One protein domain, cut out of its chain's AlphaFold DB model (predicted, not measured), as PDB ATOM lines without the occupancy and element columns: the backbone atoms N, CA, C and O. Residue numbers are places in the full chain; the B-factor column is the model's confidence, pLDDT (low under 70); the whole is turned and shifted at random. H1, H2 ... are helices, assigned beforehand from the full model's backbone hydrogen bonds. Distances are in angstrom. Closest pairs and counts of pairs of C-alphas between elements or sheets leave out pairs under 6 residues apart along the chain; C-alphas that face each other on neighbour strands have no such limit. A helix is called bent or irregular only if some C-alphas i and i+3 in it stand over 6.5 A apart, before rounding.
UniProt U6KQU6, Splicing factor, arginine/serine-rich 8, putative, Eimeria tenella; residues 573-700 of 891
ATOM      1  N   PRO A 573    -110.414   9.197 -17.415       82.44
ATOM      2  CA  PRO A 573    -109.870   8.391 -18.499       82.44
ATOM      3  C   PRO A 573    -110.883   7.346 -18.967       82.44
ATOM      4  O   PRO A 573    -111.472   6.639 -18.158       82.44
ATOM      5  N   LYS A 574    -110.982   7.126 -20.283       80.69
ATOM      6  CA  LYS A 574    -111.832   6.070 -20.877       80.69
ATOM      7  C   LYS A 574    -111.343   4.632 -20.597       80.69
ATOM      8  O   LYS A 574    -111.955   3.673 -21.059       80.69
ATOM      9  N   LYS A 575    -110.236   4.465 -19.862       77.31
ATOM     10  CA  LYS A 575    -109.809   3.174 -19.295       77.31
ATOM     11  C   LYS A 575    -110.639   2.901 -18.033       77.31
ATOM     12  O   LYS A 575    -110.858   3.842 -17.275       77.31
ATOM     13  N   PRO A 576    -111.068   1.654 -17.765       65.88
ATOM     14  CA  PRO A 576    -111.866   1.355 -16.577       65.88
ATOM     15  C   PRO A 576    -111.126   1.820 -15.311       65.88
ATOM     16  O   PRO A 576    -109.934   1.519 -15.175       65.88
ATOM     17  N   PRO A 577    -111.782   2.557 -14.395       68.94
ATOM     18  CA  PRO A 577    -111.126   3.028 -13.190       68.94
ATOM     19  C   PRO A 577    -110.757   1.824 -12.321       68.94
ATOM     20  O   PRO A 577    -111.602   1.012 -11.950       68.94
ATOM     21  N   TRP A 578    -109.474   1.746 -11.977       81.69
ATOM     22  CA  TRP A 578    -108.849   0.743 -11.103       81.69
ATOM     23  C   TRP A 578    -109.485   0.681  -9.698       81.69
ATOM     24  O   TRP A 578    -109.324  -0.310  -8.994       81.69
ATOM     25  N   ALA A 579    -110.274   1.695  -9.324       85.06
ATOM     26  CA  ALA A 579    -111.272   1.637  -8.262       85.06
ATOM     27  C   ALA A 579    -112.644   2.084  -8.806       85.06
ATOM     28  O   ALA A 579    -112.913   3.280  -8.948       85.06
ATOM     29  N   LEU A 580    -113.532   1.132  -9.106       86.62
ATOM     30  CA  LEU A 580    -114.923   1.416  -9.491       86.62
ATOM     31  C   LEU A 580    -115.717   2.012  -8.308       86.62
ATOM     32  O   LEU A 580    -115.447   1.651  -7.158       86.62
ATOM     33  N   PRO A 581    -116.717   2.885  -8.540       84.19
ATOM     34  CA  PRO A 581    -117.618   3.330  -7.482       84.19
ATOM     35  C   PRO A 581    -118.546   2.176  -7.104       84.19
ATOM     36  O   PRO A 581    -119.321   1.684  -7.927       84.19
ATOM     37  N   ASN A 582    -118.489   1.722  -5.853       84.31
ATOM     38  CA  ASN A 582    -119.429   0.714  -5.375       84.31
ATOM     39  C   ASN A 582    -120.777   1.385  -5.077       84.31
ATOM     40  O   ASN A 582    -120.946   2.006  -4.029       84.31
ATOM     41  N   ALA A 583    -121.748   1.215  -5.977       86.94
ATOM     42  CA  ALA A 583    -123.093   1.789  -5.868       86.94
ATOM     43  C   ALA A 583    -123.827   1.450  -4.550       86.94
ATOM     44  O   ALA A 583    -124.734   2.173  -4.148       86.94
ATOM     45  N   LYS A 584    -123.417   0.391  -3.832       89.75
ATOM     46  CA  LYS A 584    -123.967   0.037  -2.510       89.75
ATOM     47  C   LYS A 584    -123.528   0.975  -1.376       89.75
ATOM     48  O   LYS A 584    -124.052   0.852  -0.276       89.75
ATOM     49  N   LEU A 585    -122.557   1.865  -1.604       88.44
ATOM     50  CA  LEU A 585    -122.026   2.769  -0.575       88.44
ATOM     51  C   LEU A 585    -122.877   4.036  -0.363       88.44
ATOM     52  O   LEU A 585    -122.617   4.760   0.592       88.44
ATOM     53  N   GLY A 586    -123.865   4.315  -1.225       92.62
ATOM     54  CA  GLY A 586    -124.741   5.491  -1.093       92.62
ATOM     55  C   GLY A 586    -124.053   6.846  -1.326       92.62
ATOM     56  O   GLY A 586    -124.585   7.872  -0.922       92.62
ATOM     57  N   LEU A 587    -122.871   6.840  -1.949       91.81
ATOM     58  CA  LEU A 587    -122.087   8.032  -2.295       91.81
ATOM     59  C   LEU A 587    -122.849   8.920  -3.285       91.81
ATOM     60  O   LEU A 587    -123.559   8.403  -4.153       91.81
ATOM     61  N   SER A 588    -122.635  10.237  -3.228       92.56
ATOM     62  CA  SER A 588    -123.120  11.110  -4.298       92.56
ATOM     63  C   SER A 588    -122.285  10.904  -5.564       92.56
ATOM     64  O   SER A 588    -121.107  10.532  -5.516       92.56
ATOM     65  N   LYS A 589    -122.895  11.161  -6.726       91.31
ATOM     66  CA  LYS A 589    -122.216  11.078  -8.026       91.31
ATOM     67  C   LYS A 589    -120.972  11.983  -8.032       91.31
ATOM     68  O   LYS A 589    -119.885  11.530  -8.376       91.31
ATOM     69  N   ALA A 590    -121.114  13.217  -7.543       90.75
ATOM     70  CA  ALA A 590    -120.029  14.188  -7.419       90.75
ATOM     71  C   ALA A 590    -118.917  13.757  -6.442       90.75
ATOM     72  O   ALA A 590    -117.740  13.873  -6.788       90.75
ATOM     73  N   SER A 591    -119.241  13.235  -5.249       91.75
ATOM     74  CA  SER A 591    -118.209  12.852  -4.269       91.75
ATOM     75  C   SER A 591    -117.398  11.644  -4.738       91.75
ATOM     76  O   SER A 591    -116.167  11.661  -4.655       91.75
ATOM     77  N   ALA A 592    -118.059  10.642  -5.326       93.38
ATOM     78  CA  ALA A 592    -117.394   9.493  -5.931       93.38
ATOM     79  C   ALA A 592    -116.434   9.914  -7.061       93.38
ATOM     80  O   ALA A 592    -115.281   9.476  -7.076       93.38
ATOM     81  N   LEU A 593    -116.872  10.806  -7.960       92.12
ATOM     82  CA  LEU A 593    -116.048  11.324  -9.059       92.12
ATOM     83  C   LEU A 593    -114.861  12.154  -8.554       92.12
ATOM     84  O   LEU A 593    -113.737  11.939  -9.002       92.12
ATOM     85  N   ALA A 594    -115.071  13.046  -7.583       92.75
ATOM     86  CA  ALA A 594    -113.997  13.845  -6.992       92.75
ATOM     87  C   ALA A 594    -112.931  12.964  -6.312       92.75
ATOM     88  O   ALA A 594    -111.732  13.191  -6.492       92.75
ATOM     89  N   ILE A 595    -113.351  11.913  -5.597       95.19
ATOM     90  CA  ILE A 595    -112.452  10.927  -4.980       95.19
ATOM     91  C   ILE A 595    -111.689  10.118  -6.048       95.19
ATOM     92  O   ILE A 595    -110.489   9.880  -5.890       95.19
ATOM     93  N   GLN A 596    -112.326   9.744  -7.164       94.56
ATOM     94  CA  GLN A 596    -111.648   9.078  -8.285       94.56
ATOM     95  C   GLN A 596    -110.643   9.997  -9.001       94.56
ATOM     96  O   GLN A 596    -109.518   9.569  -9.271       94.56
ATOM     97  N   GLN A 597    -111.001  11.256  -9.274       94.00
ATOM     98  CA  GLN A 597    -110.094  12.246  -9.871       94.00
ATOM     99  C   GLN A 597    -108.874  12.501  -8.975       94.00
ATOM    100  O   GLN A 597    -107.748  12.567  -9.473       94.00
ATOM    101  N   LEU A 598    -109.079  12.591  -7.658       95.31
ATOM    102  CA  LEU A 598    -108.025  12.708  -6.648       95.31
ATOM    103  C   LEU A 598    -107.106  11.476  -6.627       95.31
ATOM    104  O   LEU A 598    -105.883  11.609  -6.661       95.31
ATOM    105  N   GLY A 599    -107.681  10.273  -6.623       95.81
ATOM    106  CA  GLY A 599    -106.918   9.028  -6.699       95.81
ATOM    107  C   GLY A 599    -106.088   8.921  -7.985       95.81
ATOM    108  O   GLY A 599    -104.920   8.535  -7.946       95.81
ATOM    109  N   HIS A 600    -106.646   9.350  -9.123       94.88
ATOM    110  CA  HIS A 600    -105.905   9.417 -10.383       94.88
ATOM    111  C   HIS A 600    -104.782  10.461 -10.332       94.88
ATOM    112  O   HIS A 600    -103.693  10.218 -10.854       94.88
ATOM    113  N   HIS A 601    -105.007  11.604  -9.678       94.81
ATOM    114  CA  HIS A 601    -103.954  12.595  -9.465       94.81
ATOM    115  C   HIS A 601    -102.778  12.007  -8.688       94.81
ATOM    116  O   HIS A 601    -101.643  12.145  -9.141       94.81
ATOM    117  N   LEU A 602    -103.036  11.286  -7.593       95.88
ATOM    118  CA  LEU A 602    -101.992  10.621  -6.806       95.88
ATOM    119  C   LEU A 602    -101.169   9.627  -7.645       95.88
ATOM    120  O   LEU A 602     -99.938   9.690  -7.616       95.88
ATOM    121  N   LEU A 603    -101.811   8.804  -8.485       95.38
ATOM    122  CA  LEU A 603    -101.099   7.943  -9.445       95.38
ATOM    123  C   LEU A 603    -100.271   8.743 -10.463       95.38
ATOM    124  O   LEU A 603     -99.130   8.384 -10.749       95.38
ATOM    125  N   SER A 604    -100.818   9.837 -10.998       94.62
ATOM    126  CA  SER A 604    -100.118  10.699 -11.965       94.62
ATOM    127  C   SER A 604     -99.003  11.555 -11.341       94.62
ATOM    128  O   SER A 604     -98.154  12.075 -12.065       94.62
ATOM    129  N   ILE A 605     -98.946  11.664 -10.009       95.31
ATOM    130  CA  ILE A 605     -97.789  12.183  -9.263       95.31
ATOM    131  C   ILE A 605     -96.750  11.067  -9.101       95.31
ATOM    132  O   ILE A 605     -95.578  11.276  -9.421       95.31
ATOM    133  N   GLY A 606     -97.176   9.874  -8.678       95.31
ATOM    134  CA  GLY A 606     -96.302   8.713  -8.500       95.31
ATOM    135  C   GLY A 606     -95.439   8.750  -7.230       95.31
ATOM    136  O   GLY A 606     -94.488   7.981  -7.136       95.31
ATOM    137  N   ASP A 607     -95.755   9.610  -6.256       96.25
ATOM    138  CA  ASP A 607     -95.097   9.632  -4.939       96.25
ATOM    139  C   ASP A 607     -95.848   8.719  -3.952       96.25
ATOM    140  O   ASP A 607     -96.926   9.054  -3.454       96.25
ATOM    141  N   LEU A 608     -95.262   7.553  -3.659       96.44
ATOM    142  CA  LEU A 608     -95.827   6.572  -2.729       96.44
ATOM    143  C   LEU A 608     -95.852   7.093  -1.282       96.44
ATOM    144  O   LEU A 608     -96.715   6.700  -0.496       96.44
ATOM    145  N   SER A 609     -94.938   7.993  -0.922       96.25
ATOM    146  CA  SER A 609     -94.865   8.598   0.408       96.25
ATOM    147  C   SER A 609     -95.952   9.660   0.603       96.25
ATOM    148  O   SER A 609     -96.523   9.732   1.691       96.25
ATOM    149  N   LEU A 610     -96.352  10.382  -0.452       96.44
ATOM    150  CA  LEU A 610     -97.556  11.228  -0.441       96.44
ATOM    151  C   LEU A 610     -98.841  10.391  -0.276       96.44
ATOM    152  O   LEU A 610     -99.734  10.780   0.476       96.44
ATOM    153  N   VAL A 611     -98.929   9.224  -0.925       97.00
ATOM    154  CA  VAL A 611    -100.067   8.288  -0.773       97.00
ATOM    155  C   VAL A 611    -100.124   7.706   0.643       97.00
ATOM    156  O   VAL A 611    -101.195   7.667   1.251       97.00
ATOM    157  N   ARG A 612     -98.975   7.323   1.212       96.19
ATOM    158  CA  ARG A 612     -98.866   6.885   2.615       96.19
ATOM    159  C   ARG A 612     -99.225   8.008   3.591       96.19
ATOM    160  O   ARG A 612     -99.994   7.763   4.513       96.19
ATOM    161  N   HIS A 613     -98.772   9.242   3.357       95.62
ATOM    162  CA  HIS A 613     -99.191  10.405   4.146       95.62
ATOM    163  C   HIS A 613    -100.709  10.629   4.057       95.62
ATOM    164  O   HIS A 613    -101.345  10.823   5.087       95.62
ATOM    165  N   ALA A 614    -101.317  10.523   2.869       95.62
ATOM    166  CA  ALA A 614    -102.771  10.611   2.709       95.62
ATOM    167  C   ALA A 614    -103.512   9.525   3.501       95.62
ATOM    168  O   ALA A 614    -104.512   9.816   4.154       95.62
ATOM    169  N   LYS A 615    -102.992   8.292   3.488       95.75
ATOM    170  CA  LYS A 615    -103.522   7.141   4.231       95.75
ATOM    171  C   LYS A 615    -103.454   7.378   5.744       95.75
ATOM    172  O   LYS A 615    -104.493   7.298   6.396       95.75
ATOM    173  N   THR A 616    -102.299   7.772   6.282       94.00
ATOM    174  CA  THR A 616    -102.129   8.107   7.710       94.00
ATOM    175  C   THR A 616    -102.967   9.320   8.119       94.00
ATOM    176  O   THR A 616    -103.659   9.277   9.134       94.00
ATOM    177  N   ALA A 617    -102.996  10.383   7.310       90.69
ATOM    178  CA  ALA A 617    -103.829  11.551   7.578       90.69
ATOM    179  C   ALA A 617    -105.321  11.185   7.593       90.69
ATOM    180  O   ALA A 617    -106.037  11.579   8.509       90.69
ATOM    181  N   SER A 618    -105.769  10.344   6.652       92.62
ATOM    182  CA  SER A 618    -107.136   9.808   6.617       92.62
ATOM    183  C   SER A 618    -107.490   8.895   7.791       92.62
ATOM    184  O   SER A 618    -108.658   8.540   7.895       92.62
ATOM    185  N   ALA A 619    -106.524   8.496   8.629       90.75
ATOM    186  CA  ALA A 619    -106.696   7.578   9.756       90.75
ATOM    187  C   ALA A 619    -106.563   8.234  11.145       90.75
ATOM    188  O   ALA A 619    -107.006   7.631  12.113       90.75
ATOM    189  N   GLY A 620    -105.966   9.431  11.252       81.75
ATOM    190  CA  GLY A 620    -105.804  10.128  12.541       81.75
ATOM    191  C   GLY A 620    -105.973  11.652  12.508       81.75
ATOM    192  O   GLY A 620    -106.436  12.231  13.479       81.75
ATOM    193  N   LEU A 621    -105.674  12.328  11.391       65.06
ATOM    194  CA  LEU A 621    -105.771  13.800  11.288       65.06
ATOM    195  C   LEU A 621    -107.174  14.320  10.936       65.06
ATOM    196  O   LEU A 621    -107.394  15.529  10.942       65.06
ATOM    197  N   TYR A 622    -108.108  13.421  10.618       66.50
ATOM    198  CA  TYR A 622    -109.507  13.739  10.310       66.50
ATOM    199  C   TYR A 622    -110.491  12.892  11.137       66.50
ATOM    200  O   TYR A 622    -111.632  12.699  10.724       66.50
ATOM    201  N   GLU A 623    -110.052  12.369  12.291       64.75
ATOM    202  CA  GLU A 623    -110.964  11.700  13.231       64.75
ATOM    203  C   GLU A 623    -111.872  12.709  13.977       64.75
ATOM    204  O   GLU A 623    -112.984  12.368  14.373       64.75
ATOM    205  N   ASP A 624    -111.455  13.981  14.079       70.19
ATOM    206  CA  ASP A 624    -112.301  15.094  14.532       70.19
ATOM    207  C   ASP A 624    -113.217  15.602  13.393       70.19
ATOM    208  O   ASP A 624    -112.770  15.869  12.270       70.19
ATOM    209  N   ASP A 625    -114.510  15.789  13.685       74.44
ATOM    210  CA  ASP A 625    -115.559  16.199  12.727       74.44
ATOM    211  C   ASP A 625    -115.342  17.616  12.145       74.44
ATOM    212  O   ASP A 625    -116.013  18.027  11.187       74.44
ATOM    213  N   ALA A 626    -114.375  18.355  12.703       76.44
ATOM    214  CA  ALA A 626    -113.913  19.679  12.288       76.44
ATOM    215  C   ALA A 626    -113.163  19.721  10.935       76.44
ATOM    216  O   ALA A 626    -112.702  20.791  10.527       76.44
ATOM    217  N   SER A 627    -113.025  18.595  10.222       79.25
ATOM    218  CA  SER A 627    -112.380  18.570   8.902       79.25
ATOM    219  C   SER A 627    -113.047  19.547   7.909       79.25
ATOM    220  O   SER A 627    -114.263  19.471   7.698       79.25
ATOM    221  N   PRO A 628    -112.279  20.429   7.230       75.88
ATOM    222  CA  PRO A 628    -112.828  21.398   6.274       75.88
ATOM    223  C   PRO A 628    -113.341  20.747   4.980       75.88
ATOM    224  O   PRO A 628    -113.981  21.412   4.168       75.88
ATOM    225  N   PHE A 629    -113.080  19.453   4.777       81.25
ATOM    226  CA  PHE A 629    -113.576  18.679   3.646       81.25
ATOM    227  C   PHE A 629    -114.693  17.739   4.128       81.25
ATOM    228  O   PHE A 629    -114.397  16.765   4.825       81.25
ATOM    229  N   PRO A 630    -115.971  17.963   3.753       79.06
ATOM    230  CA  PRO A 630    -117.098  17.180   4.275       79.06
ATOM    231  C   PRO A 630    -116.975  15.666   4.051       79.06
ATOM    232  O   PRO A 630    -117.440  14.883   4.875       79.06
ATOM    233  N   PHE A 631    -116.304  15.269   2.965       83.56
ATOM    234  CA  PHE A 631    -116.071  13.880   2.562       83.56
ATOM    235  C   PHE A 631    -115.000  13.142   3.394       83.56
ATOM    236  O   PHE A 631    -114.730  11.971   3.141       83.56
ATOM    237  N   LEU A 632    -114.363  13.818   4.359       85.38
ATOM    238  CA  LEU A 632    -113.337  13.240   5.238       85.38
ATOM    239  C   LEU A 632    -113.814  12.995   6.673       85.38
ATOM    240  O   LEU A 632    -113.021  12.526   7.482       85.38
ATOM    241  N   ARG A 633    -115.075  13.296   7.008       88.00
ATOM    242  CA  ARG A 633    -115.625  13.009   8.343       88.00
ATOM    243  C   ARG A 633    -115.652  11.503   8.602       88.00
ATOM    244  O   ARG A 633    -116.021  10.741   7.706       88.00
ATOM    245  N   THR A 634    -115.339  11.080   9.825       82.50
ATOM    246  CA  THR A 634    -115.316   9.666  10.270       82.50
ATOM    247  C   THR A 634    -116.597   8.900   9.954       82.50
ATOM    248  O   THR A 634    -116.572   7.745   9.523       82.50
ATOM    249  N   SER A 635    -117.727   9.578  10.136       81.31
ATOM    250  CA  SER A 635    -119.081   9.085   9.894       81.31
ATOM    251  C   SER A 635    -119.447   8.967   8.407       81.31
ATOM    252  O   SER A 635    -120.427   8.296   8.078       81.31
ATOM    253  N   SER A 636    -118.681   9.577   7.496       90.44
ATOM    254  CA  SER A 636    -118.993   9.590   6.063       90.44
ATOM    255  C   SER A 636    -118.667   8.262   5.370       90.44
ATOM    256  O   SER A 636    -117.631   7.626   5.593       90.44
ATOM    257  N   MET A 637    -119.547   7.854   4.453       93.12
ATOM    258  CA  MET A 637    -119.254   6.755   3.524       93.12
ATOM    259  C   MET A 637    -118.181   7.161   2.505       93.12
ATOM    260  O   MET A 637    -117.436   6.303   2.025       93.12
ATOM    261  N   ASP A 638    -118.048   8.461   2.236       93.44
ATOM    262  CA  ASP A 638    -117.030   9.029   1.358       93.44
ATOM    263  C   ASP A 638    -115.609   8.790   1.884       93.44
ATOM    264  O   ASP A 638    -114.766   8.322   1.121       93.44
ATOM    265  N   LEU A 639    -115.350   8.976   3.187       93.81
ATOM    266  CA  LEU A 639    -114.049   8.658   3.792       93.81
ATOM    267  C   LEU A 639    -113.706   7.171   3.629       93.81
ATOM    268  O   LEU A 639    -112.557   6.821   3.355       93.81
ATOM    269  N   ARG A 640    -114.697   6.277   3.750       94.06
ATOM    270  CA  ARG A 640    -114.501   4.831   3.541       94.06
ATOM    271  C   ARG A 640    -114.162   4.518   2.084       94.06
ATOM    272  O   ARG A 640    -113.272   3.705   1.831       94.06
ATOM    273  N   TYR A 641    -114.817   5.186   1.132       95.62
ATOM    274  CA  TYR A 641    -114.477   5.066  -0.286       95.62
ATOM    275  C   TYR A 641    -113.097   5.662  -0.593       95.62
ATOM    276  O   TYR A 641    -112.321   5.033  -1.303       95.62
ATOM    277  N   PHE A 642    -112.729   6.794   0.008       95.75
ATOM    278  CA  PHE A 642    -111.397   7.387  -0.124       95.75
ATOM    279  C   PHE A 642    -110.297   6.482   0.455       95.75
ATOM    280  O   PHE A 642    -109.315   6.221  -0.237       95.75
ATOM    281  N   ARG A 643    -110.483   5.903   1.654       95.75
ATOM    282  CA  ARG A 643    -109.568   4.892   2.231       95.75
ATOM    283  C   ARG A 643    -109.425   3.659   1.309       95.75
ATOM    284  O   ARG A 643    -108.315   3.151   1.147       95.75
ATOM    285  N   TYR A 644    -110.502   3.207   0.654       96.06
ATOM    286  CA  TYR A 644    -110.451   2.143  -0.368       96.06
ATOM    287  C   TYR A 644    -109.680   2.572  -1.627       96.06
ATOM    288  O   TYR A 644    -108.784   1.856  -2.070       96.06
ATOM    289  N   VAL A 645    -109.970   3.757  -2.167       96.12
ATOM    290  CA  VAL A 645    -109.298   4.314  -3.349       96.12
ATOM    291  C   VAL A 645    -107.801   4.500  -3.086       96.12
ATOM    292  O   VAL A 645    -107.005   4.075  -3.917       96.12
ATOM    293  N   LEU A 646    -107.391   5.007  -1.918       96.56
ATOM    294  CA  LEU A 646    -105.979   5.080  -1.514       96.56
ATOM    295  C   LEU A 646    -105.299   3.703  -1.477       96.56
ATOM    296  O   LEU A 646    -104.170   3.579  -1.946       96.56
ATOM    297  N   LYS A 647    -105.980   2.661  -0.978       96.88
ATOM    298  CA  LYS A 647    -105.449   1.287  -1.010       96.88
ATOM    299  C   LYS A 647    -105.266   0.794  -2.449       96.88
ATOM    300  O   LYS A 647    -104.245   0.185  -2.749       96.88
ATOM    301  N   CYS A 648    -106.209   1.084  -3.345       95.88
ATOM    302  CA  CYS A 648    -106.076   0.726  -4.756       95.88
ATOM    303  C   CYS A 648    -104.946   1.508  -5.456       95.88
ATOM    304  O   CYS A 648    -104.177   0.892  -6.194       95.88
ATOM    305  N   VAL A 649    -104.776   2.808  -5.167       96.06
ATOM    306  CA  VAL A 649    -103.627   3.619  -5.626       96.06
ATOM    307  C   VAL A 649    -102.309   2.974  -5.191       96.06
ATOM    308  O   VAL A 649    -101.439   2.729  -6.024       96.06
ATOM    309  N   GLU A 650    -102.181   2.651  -3.902       96.38
ATOM    310  CA  GLU A 650    -100.993   2.012  -3.326       96.38
ATOM    311  C   GLU A 650    -100.679   0.672  -4.014       96.38
ATOM    312  O   GLU A 650     -99.539   0.457  -4.423       96.38
ATOM    313  N   THR A 651    -101.683  -0.184  -4.243       95.69
ATOM    314  CA  THR A 651    -101.480  -1.454  -4.968       95.69
ATOM    315  C   THR A 651    -101.166  -1.283  -6.454       95.69
ATOM    316  O   THR A 651    -100.484  -2.132  -7.016       95.69
ATOM    317  N   GLU A 652    -101.641  -0.224  -7.117       95.25
ATOM    318  CA  GLU A 652    -101.333   0.009  -8.536       95.25
ATOM    319  C   GLU A 652     -99.885   0.486  -8.710       95.25
ATOM    320  O   GLU A 652     -99.192   0.030  -9.616       95.25
ATOM    321  N   MET A 653     -99.405   1.336  -7.796       95.06
ATOM    322  CA  MET A 653     -98.019   1.827  -7.770       95.06
ATOM    323  C   MET A 653     -96.994   0.755  -7.382       95.06
ATOM    324  O   MET A 653     -95.818   0.899  -7.703       95.06
ATOM    325  N   GLN A 654     -97.425  -0.301  -6.691       95.38
ATOM    326  CA  GLN A 654     -96.584  -1.437  -6.296       95.38
ATOM    327  C   GLN A 654     -96.459  -2.521  -7.379       95.38
ATOM    328  O   GLN A 654     -95.654  -3.437  -7.223       95.38
ATOM    329  N   LYS A 655     -97.228  -2.451  -8.474       95.25
ATOM    330  CA  LYS A 655     -97.118  -3.423  -9.573       95.25
ATOM    331  C   LYS A 655     -95.823  -3.223 -10.355       95.25
ATOM    332  O   LYS A 655     -95.490  -2.108 -10.759       95.25
ATOM    333  N   GLU A 656     -95.139  -4.326 -10.647       78.06
ATOM    334  CA  GLU A 656     -94.008  -4.322 -11.573       78.06
ATOM    335  C   GLU A 656     -94.419  -3.718 -12.923       78.06
ATOM    336  O   GLU A 656     -95.469  -4.040 -13.482       78.06
ATOM    337  N   GLY A 657     -93.591  -2.811 -13.446       88.00
ATOM    338  CA  GLY A 657     -93.896  -2.102 -14.686       88.00
ATOM    339  C   GLY A 657     -94.981  -1.023 -14.565       88.00
ATOM    340  O   GLY A 657     -95.571  -0.677 -15.589       88.00
ATOM    341  N   PHE A 658     -95.240  -0.471 -13.368       90.31
ATOM    342  CA  PHE A 658     -96.119   0.693 -13.179       90.31
ATOM    343  C   PHE A 658     -95.718   1.871 -14.090       90.31
ATOM    344  O   PHE A 658     -94.833   2.676 -13.794       90.31
ATOM    345  N   ALA A 659     -96.409   1.987 -15.224       89.31
ATOM    346  CA  ALA A 659     -96.283   3.109 -16.133       89.31
ATOM    347  C   ALA A 659     -97.104   4.281 -15.585       89.31
ATOM    348  O   ALA A 659     -98.331   4.299 -15.725       89.31
ATOM    349  N   LYS A 660     -96.413   5.250 -14.969       89.44
ATOM    350  CA  LYS A 660     -96.981   6.495 -14.429       89.44
ATOM    351  C   LYS A 660     -98.037   7.072 -15.391       89.44
ATOM    352  O   LYS A 660     -97.670   7.475 -16.499       89.44
ATOM    353  N   PRO A 661     -99.333   7.091 -15.024       87.19
ATOM    354  CA  PRO A 661    -100.381   7.485 -15.950       87.19
ATOM    355  C   PRO A 661    -100.245   8.961 -16.319       87.19
ATOM    356  O   PRO A 661     -99.916   9.803 -15.482       87.19
ATOM    357  N   GLN A 662    -100.523   9.263 -17.587       87.06
ATOM    358  CA  GLN A 662    -100.576  10.632 -18.086       87.06
ATOM    359  C   GLN A 662    -101.569  11.453 -17.238       87.06
ATOM    360  O   GLN A 662    -102.652  10.938 -16.946       87.06
ATOM    361  N   PRO A 663    -101.233  12.693 -16.828       87.38
ATOM    362  CA  PRO A 663    -102.154  13.555 -16.089       87.38
ATOM    363  C   PRO A 663    -103.502  13.713 -16.803       87.38
ATOM    364  O   PRO A 663    -103.562  13.674 -18.034       87.38
ATOM    365  N   LEU A 664    -104.579  13.911 -16.033       84.50
ATOM    366  CA  LEU A 664    -105.906  14.157 -16.602       84.50
ATOM    367  C   LEU A 664    -105.872  15.423 -17.468       84.50
ATOM    368  O   LEU A 664    -105.420  16.473 -17.022       84.50
ATOM    369  N   SER A 665    -106.365  15.318 -18.701       82.50
ATOM    370  CA  SER A 665    -106.434  16.435 -19.652       82.50
ATOM    371  C   SER A 665    -107.681  17.314 -19.489       82.50
ATOM    372  O   SER A 665    -107.840  18.273 -20.238       82.50
ATOM    373  N   GLY A 666    -108.579  16.966 -18.562       83.31
ATOM    374  CA  GLY A 666    -109.802  17.707 -18.257       83.31
ATOM    375  C   GLY A 666    -109.693  18.570 -16.999       83.31
ATOM    376  O   GLY A 666    -108.739  18.475 -16.222       83.31
ATOM    377  N   SER A 667    -110.709  19.402 -16.778       83.69
ATOM    378  CA  SER A 667    -110.869  20.188 -15.554       83.69
ATOM    379  C   SER A 667    -110.986  19.273 -14.331       83.69
ATOM    380  O   SER A 667    -111.924  18.494 -14.178       83.69
ATOM    381  N   THR A 668    -110.013  19.381 -13.428       88.00
ATOM    382  CA  THR A 668    -110.088  18.744 -12.107       88.00
ATOM    383  C   THR A 668    -111.083  19.503 -11.240       88.00
ATOM    384  O   THR A 668    -110.947  20.718 -11.094       88.00
ATOM    385  N   HIS A 669    -112.039  18.792 -10.646       89.50
ATOM    386  CA  HIS A 669    -113.057  19.360  -9.766       89.50
ATOM    387  C   HIS A 669    -112.430  20.164  -8.616       89.50
ATOM    388  O   HIS A 669    -111.428  19.738  -8.029       89.50
ATOM    389  N   GLU A 670    -113.011  21.314  -8.264       88.94
ATOM    390  CA  GLU A 670    -112.386  22.263  -7.335       88.94
ATOM    391  C   GLU A 670    -112.128  21.655  -5.947       88.94
ATOM    392  O   GLU A 670    -111.050  21.840  -5.379       88.94
ATOM    393  N   LEU A 671    -113.051  20.836  -5.436       88.44
ATOM    394  CA  LEU A 671    -112.880  20.110  -4.171       88.44
ATOM    395  C   LEU A 671    -111.752  19.057  -4.235       88.44
ATOM    396  O   LEU A 671    -111.043  18.860  -3.251       88.44
ATOM    397  N   ALA A 672    -111.521  18.424  -5.391       91.94
ATOM    398  CA  ALA A 672    -110.399  17.496  -5.570       91.94
ATOM    399  C   ALA A 672    -109.059  18.248  -5.691       91.94
ATOM    400  O   ALA A 672    -108.060  17.842  -5.094       91.94
ATOM    401  N   ARG A 673    -109.047  19.381  -6.409       93.19
ATOM    402  CA  ARG A 673    -107.878  20.262  -6.580       93.19
ATOM    403  C   ARG A 673    -107.444  20.905  -5.258       93.19
ATOM    404  O   ARG A 673    -106.260  20.875  -4.924       93.19
ATOM    405  N   SER A 674    -108.388  21.463  -4.503       92.12
ATOM    406  CA  SER A 674    -108.141  22.102  -3.202       92.12
ATOM    407  C   SER A 674    -107.721  21.091  -2.133       92.12
ATOM    408  O   SER A 674    -106.767  21.359  -1.397       92.12
ATOM    409  N   PHE A 675    -108.333  19.899  -2.094       93.62
ATOM    410  CA  PHE A 675    -107.855  18.826  -1.221       93.62
ATOM    411  C   PHE A 675    -106.435  18.380  -1.586       93.62
ATOM    412  O   PHE A 675    -105.590  18.291  -0.698       93.62
ATOM    413  N   LEU A 676    -106.132  18.150  -2.870       94.38
ATOM    414  CA  LEU A 676    -104.790  17.739  -3.298       94.38
ATOM    415  C   LEU A 676    -103.727  18.784  -2.925       94.38
ATOM    416  O   LEU A 676    -102.677  18.421  -2.395       94.38
ATOM    417  N   ALA A 677    -104.016  20.072  -3.128       94.75
ATOM    418  CA  ALA A 677    -103.130  21.160  -2.721       94.75
ATOM    419  C   ALA A 677    -102.928  21.198  -1.194       94.75
ATOM    420  O   ALA A 677    -101.800  21.362  -0.722       94.75
ATOM    421  N   ARG A 678    -103.991  20.987  -0.399       93.19
ATOM    422  CA  ARG A 678    -103.876  20.937   1.067       93.19
ATOM    423  C   ARG A 678    -103.116  19.701   1.553       93.19
ATOM    424  O   ARG A 678    -102.328  19.815   2.490       93.19
ATOM    425  N   LEU A 679    -103.306  18.554   0.908       93.75
ATOM    426  CA  LEU A 679    -102.575  17.317   1.177       93.75
ATOM    427  C   LEU A 679    -101.073  17.487   0.897       93.75
ATOM    428  O   LEU A 679    -100.252  17.135   1.738       93.75
ATOM    429  N   GLN A 680    -100.712  18.079  -0.245       95.31
ATOM    430  CA  GLN A 680     -99.321  18.390  -0.596       95.31
ATOM    431  C   GLN A 680     -98.685  19.381   0.392       95.31
ATOM    432  O   GLN A 680     -97.542  19.182   0.807       95.31
ATOM    433  N   LEU A 681     -99.427  20.409   0.822       94.56
ATOM    434  CA  LEU A 681     -98.969  21.355   1.843       94.56
ATOM    435  C   LEU A 681     -98.738  20.668   3.200       94.56
ATOM    436  O   LEU A 681     -97.673  20.839   3.788       94.56
ATOM    437  N   ASN A 682     -99.698  19.871   3.681       90.38
ATOM    438  CA  ASN A 682     -99.574  19.118   4.934       90.38
ATOM    439  C   ASN A 682     -98.365  18.159   4.896       90.38
ATOM    440  O   ASN A 682     -97.592  18.106   5.851       90.38
ATOM    441  N   TYR A 683     -98.164  17.457   3.777       95.44
ATOM    442  CA  TYR A 683     -97.032  16.554   3.558       95.44
ATOM    443  C   TYR A 683     -95.686  17.291   3.599       95.44
ATOM    444  O   TYR A 683     -94.786  16.887   4.335       95.44
ATOM    445  N   HIS A 684     -95.560  18.416   2.888       94.88
ATOM    446  CA  HIS A 684     -94.348  19.241   2.907       94.88
ATOM    447  C   HIS A 684     -94.072  19.845   4.299       94.88
ATOM    448  O   HIS A 684     -92.922  19.916   4.733       94.88
ATOM    449  N   LEU A 685     -95.115  20.234   5.043       92.31
ATOM    450  CA  LEU A 685     -94.980  20.674   6.436       92.31
ATOM    451  C   LEU A 685     -94.508  19.533   7.355       92.31
ATOM    452  O   LEU A 685     -93.641  19.766   8.197       92.31
ATOM    453  N   GLN A 686     -95.000  18.302   7.167       92.50
ATOM    454  CA  GLN A 686     -94.509  17.134   7.910       92.50
ATOM    455  C   GLN A 686     -93.049  16.808   7.558       92.50
ATOM    456  O   GLN A 686     -92.252  16.590   8.469       92.50
ATOM    457  N   GLN A 687     -92.669  16.845   6.275       94.00
ATOM    458  CA  GLN A 687     -91.272  16.685   5.847       94.00
ATOM    459  C   GLN A 687     -90.365  17.756   6.468       94.00
ATOM    460  O   GLN A 687     -89.301  17.429   6.993       94.00
ATOM    461  N   ARG A 688     -90.790  19.030   6.482       93.81
ATOM    462  CA  ARG A 688     -90.030  20.112   7.128       93.81
ATOM    463  C   ARG A 688     -89.921  19.909   8.642       93.81
ATOM    464  O   ARG A 688     -88.834  20.103   9.178       93.81
ATOM    465  N   LYS A 689     -90.990  19.467   9.323       92.38
ATOM    466  CA  LYS A 689     -90.952  19.101  10.753       92.38
ATOM    467  C   LYS A 689     -89.959  17.962  11.008       92.38
ATOM    468  O   LYS A 689     -89.155  18.066  11.925       92.38
ATOM    469  N   GLN A 690     -89.976  16.910  10.189       93.69
ATOM    470  CA  GLN A 690     -89.054  15.779  10.322       93.69
ATOM    471  C   GLN A 690     -87.597  16.191  10.073       93.69
ATOM    472  O   GLN A 690     -86.730  15.814  10.858       93.69
ATOM    473  N   LYS A 691     -87.328  17.008   9.045       94.62
ATOM    474  CA  LYS A 691     -85.981  17.538   8.789       94.62
ATOM    475  C   LYS A 691     -85.485  18.404   9.949       94.62
ATOM    476  O   LYS A 691     -84.355  18.220  10.379       94.62
ATOM    477  N   LEU A 692     -86.323  19.300  10.481       93.69
ATOM    478  CA  LEU A 692     -85.968  20.121  11.644       93.69
ATOM    479  C   LEU A 692     -85.686  19.258  12.882       93.69
ATOM    480  O   LEU A 692     -84.711  19.511  13.575       93.69
ATOM    481  N   LEU A 693     -86.467  18.201  13.130       94.06
ATOM    482  CA  LEU A 693     -86.190  17.259  14.222       94.06
ATOM    483  C   LEU A 693     -84.859  16.516  14.021       94.06
ATOM    484  O   LEU A 693     -84.086  16.409  14.966       94.06
ATOM    485  N   GLN A 694     -84.551  16.062  12.802       94.31
ATOM    486  CA  GLN A 694     -83.250  15.460  12.478       94.31
ATOM    487  C   GLN A 694     -82.092  16.453  12.647       94.31
ATOM    488  O   GLN A 694     -81.026  16.077  13.125       94.31
ATOM    489  N   GLU A 695     -82.296  17.721  12.295       94.75
ATOM    490  CA  GLU A 695     -81.313  18.794  12.452       94.75
ATOM    491  C   GLU A 695     -81.087  19.149  13.930       94.75
ATOM    492  O   GLU A 695     -79.939  19.255  14.355       94.75
ATOM    493  N   CYS A 696     -82.146  19.202  14.745       89.62
ATOM    494  CA  CYS A 696     -82.051  19.312  16.204       89.62
ATOM    495  C   CYS A 696     -81.344  18.101  16.833       89.62
ATOM    496  O   CYS A 696     -80.479  18.291  17.682       89.62
ATOM    497  N   MET A 697     -81.654  16.871  16.402       90.19
ATOM    498  CA  MET A 697     -80.953  15.666  16.871       90.19
ATOM    499  C   MET A 697     -79.463  15.721  16.518       90.19
ATOM    500  O   MET A 697     -78.626  15.501  17.391       90.19
ATOM    501  N   ARG A 698     -79.122  16.095  15.278       94.62
ATOM    502  CA  ARG A 698     -77.735  16.265  14.822       94.62
ATOM    503  C   ARG A 698     -76.999  17.318  15.655       94.62
ATOM    504  O   ARG A 698     -75.930  17.034  16.175       94.62
ATOM    505  N   LEU A 699     -77.604  18.490  15.863       87.44
ATOM    506  CA  LEU A 699     -77.041  19.548  16.709       87.44
ATOM    507  C   LEU A 699     -76.913  19.124  18.181       87.44
ATOM    508  O   LEU A 699     -75.972  19.548  18.843       87.44
ATOM    509  N   SER A 700     -77.808  18.277  18.700       86.50
ATOM    510  CA  SER A 700     -77.689  17.735  20.062       86.50
ATOM    511  C   SER A 700     -76.557  16.709  20.194       86.50
ATOM    512  O   SER A 700     -75.862  16.708  21.209       86.50
TER     513      SER A 700
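This is residues 573 to 700 of the 891 residues of the protein "Splicing factor, arginine/serine-rich 8, putative" of Eimeria tenella (UniProt U6KQU6). Three helices make a small body, in which H1 and H2 lie between H3 on one side and the first part of the long helix H4 on the other. H4 crosses over H1 and then H2, and its residues 687 to 700 stick out of the body as a free arm, which makes the longest axis of the whole. The printed part has 128 residues with four named helices, H1, H2, H3 and H4 in that order along the chain, and no named strand; the class is all helix. The whole is compact, with a radius of gyration of the C-alphas of 15.8 A, and its C-alphas span 54 by 39 by 25 A.

The printed part begins with residues 573 to 588, which hold no named element; C-alpha 573 stands at (-109.870, 8.391, -18.499). H1, residues 589 to 605, starts with C-alpha 589 at (-122.216, 11.078, -8.026) and is 24.5 A long from first to last C-alpha. H2, residues 608 to 621, is 18.6 A long; it is neither bent nor irregular, but only just: C-alphas 618 and 621 are 6.3 A apart. H3, residues 637 to 653, is 24.6 A long and starts with C-alpha 637 at (-119.254, 6.755, 3.524). H4, residues 670 to 700, is the longest helix, with 31 residues and 44.4 A; it ends with C-alpha 700 at (-77.689, 17.735, 20.062).

H1 and H2 are close but not clearly touching: their closest C-alphas, those of Leu 602 and Val 611, are 6.7 A apart. They stand at a steep tilt of 42 degrees and run opposite ways. H1 and H3 touch, with 15 pairs of C-alphas within 8 A, the closest being those of Ile 595 and Phe 642 at 6.1 A. These two run the same way at a shallow tilt of 26 degrees. H2 and H3 touch too and form a helical hairpin, running opposite ways at a shallow tilt of 22 degrees; their closest C-alphas are those of Lys 615 and Leu 646, 6.6 A apart. H4 touches H1 with residues 671 to 676 alone, and H1 touches H4 with residues 594 to 598 alone. Their closest C-alphas, those of Ala 594 and Ala 672, are 5.3 A apart, and the two helices run the same way at a steep tilt of 43 degrees. Farther along the chain, H4 touches H2 with residues 679 to 683 alone, and H2 touches H4 with residues 610 to 614 alone. The closest C-alphas there are those of His 613 and Tyr 683, 6.5 A apart, and the two helices are about perpendicular, at 85 degrees. H3 and H4 are apart. Of the four pairs of helices that touch, two are at a shallow tilt, a packing part aligned and part crossed. In H1, H2, H3 and H4 every O i to N i+4 pair of the backbone is within hydrogen-bond range.

The two C-alphas farthest apart are those of Ala 583 and Ser 700, at 54.7 A. Without residues 687 to 700, which stand free, the body has 114 residues and spans 39 by 35 by 25 A, with a radius of gyration of 13.4 A. The printed part has no cut. The link from H1 to H2 is tight, with 2 residues, while those from H2 to H3, with 15 residues, and from H3 to H4, with 16, are long. The mean pLDDT of the printed part is 89.7, and residues 576 to 577 and 621 to 623 are under 70.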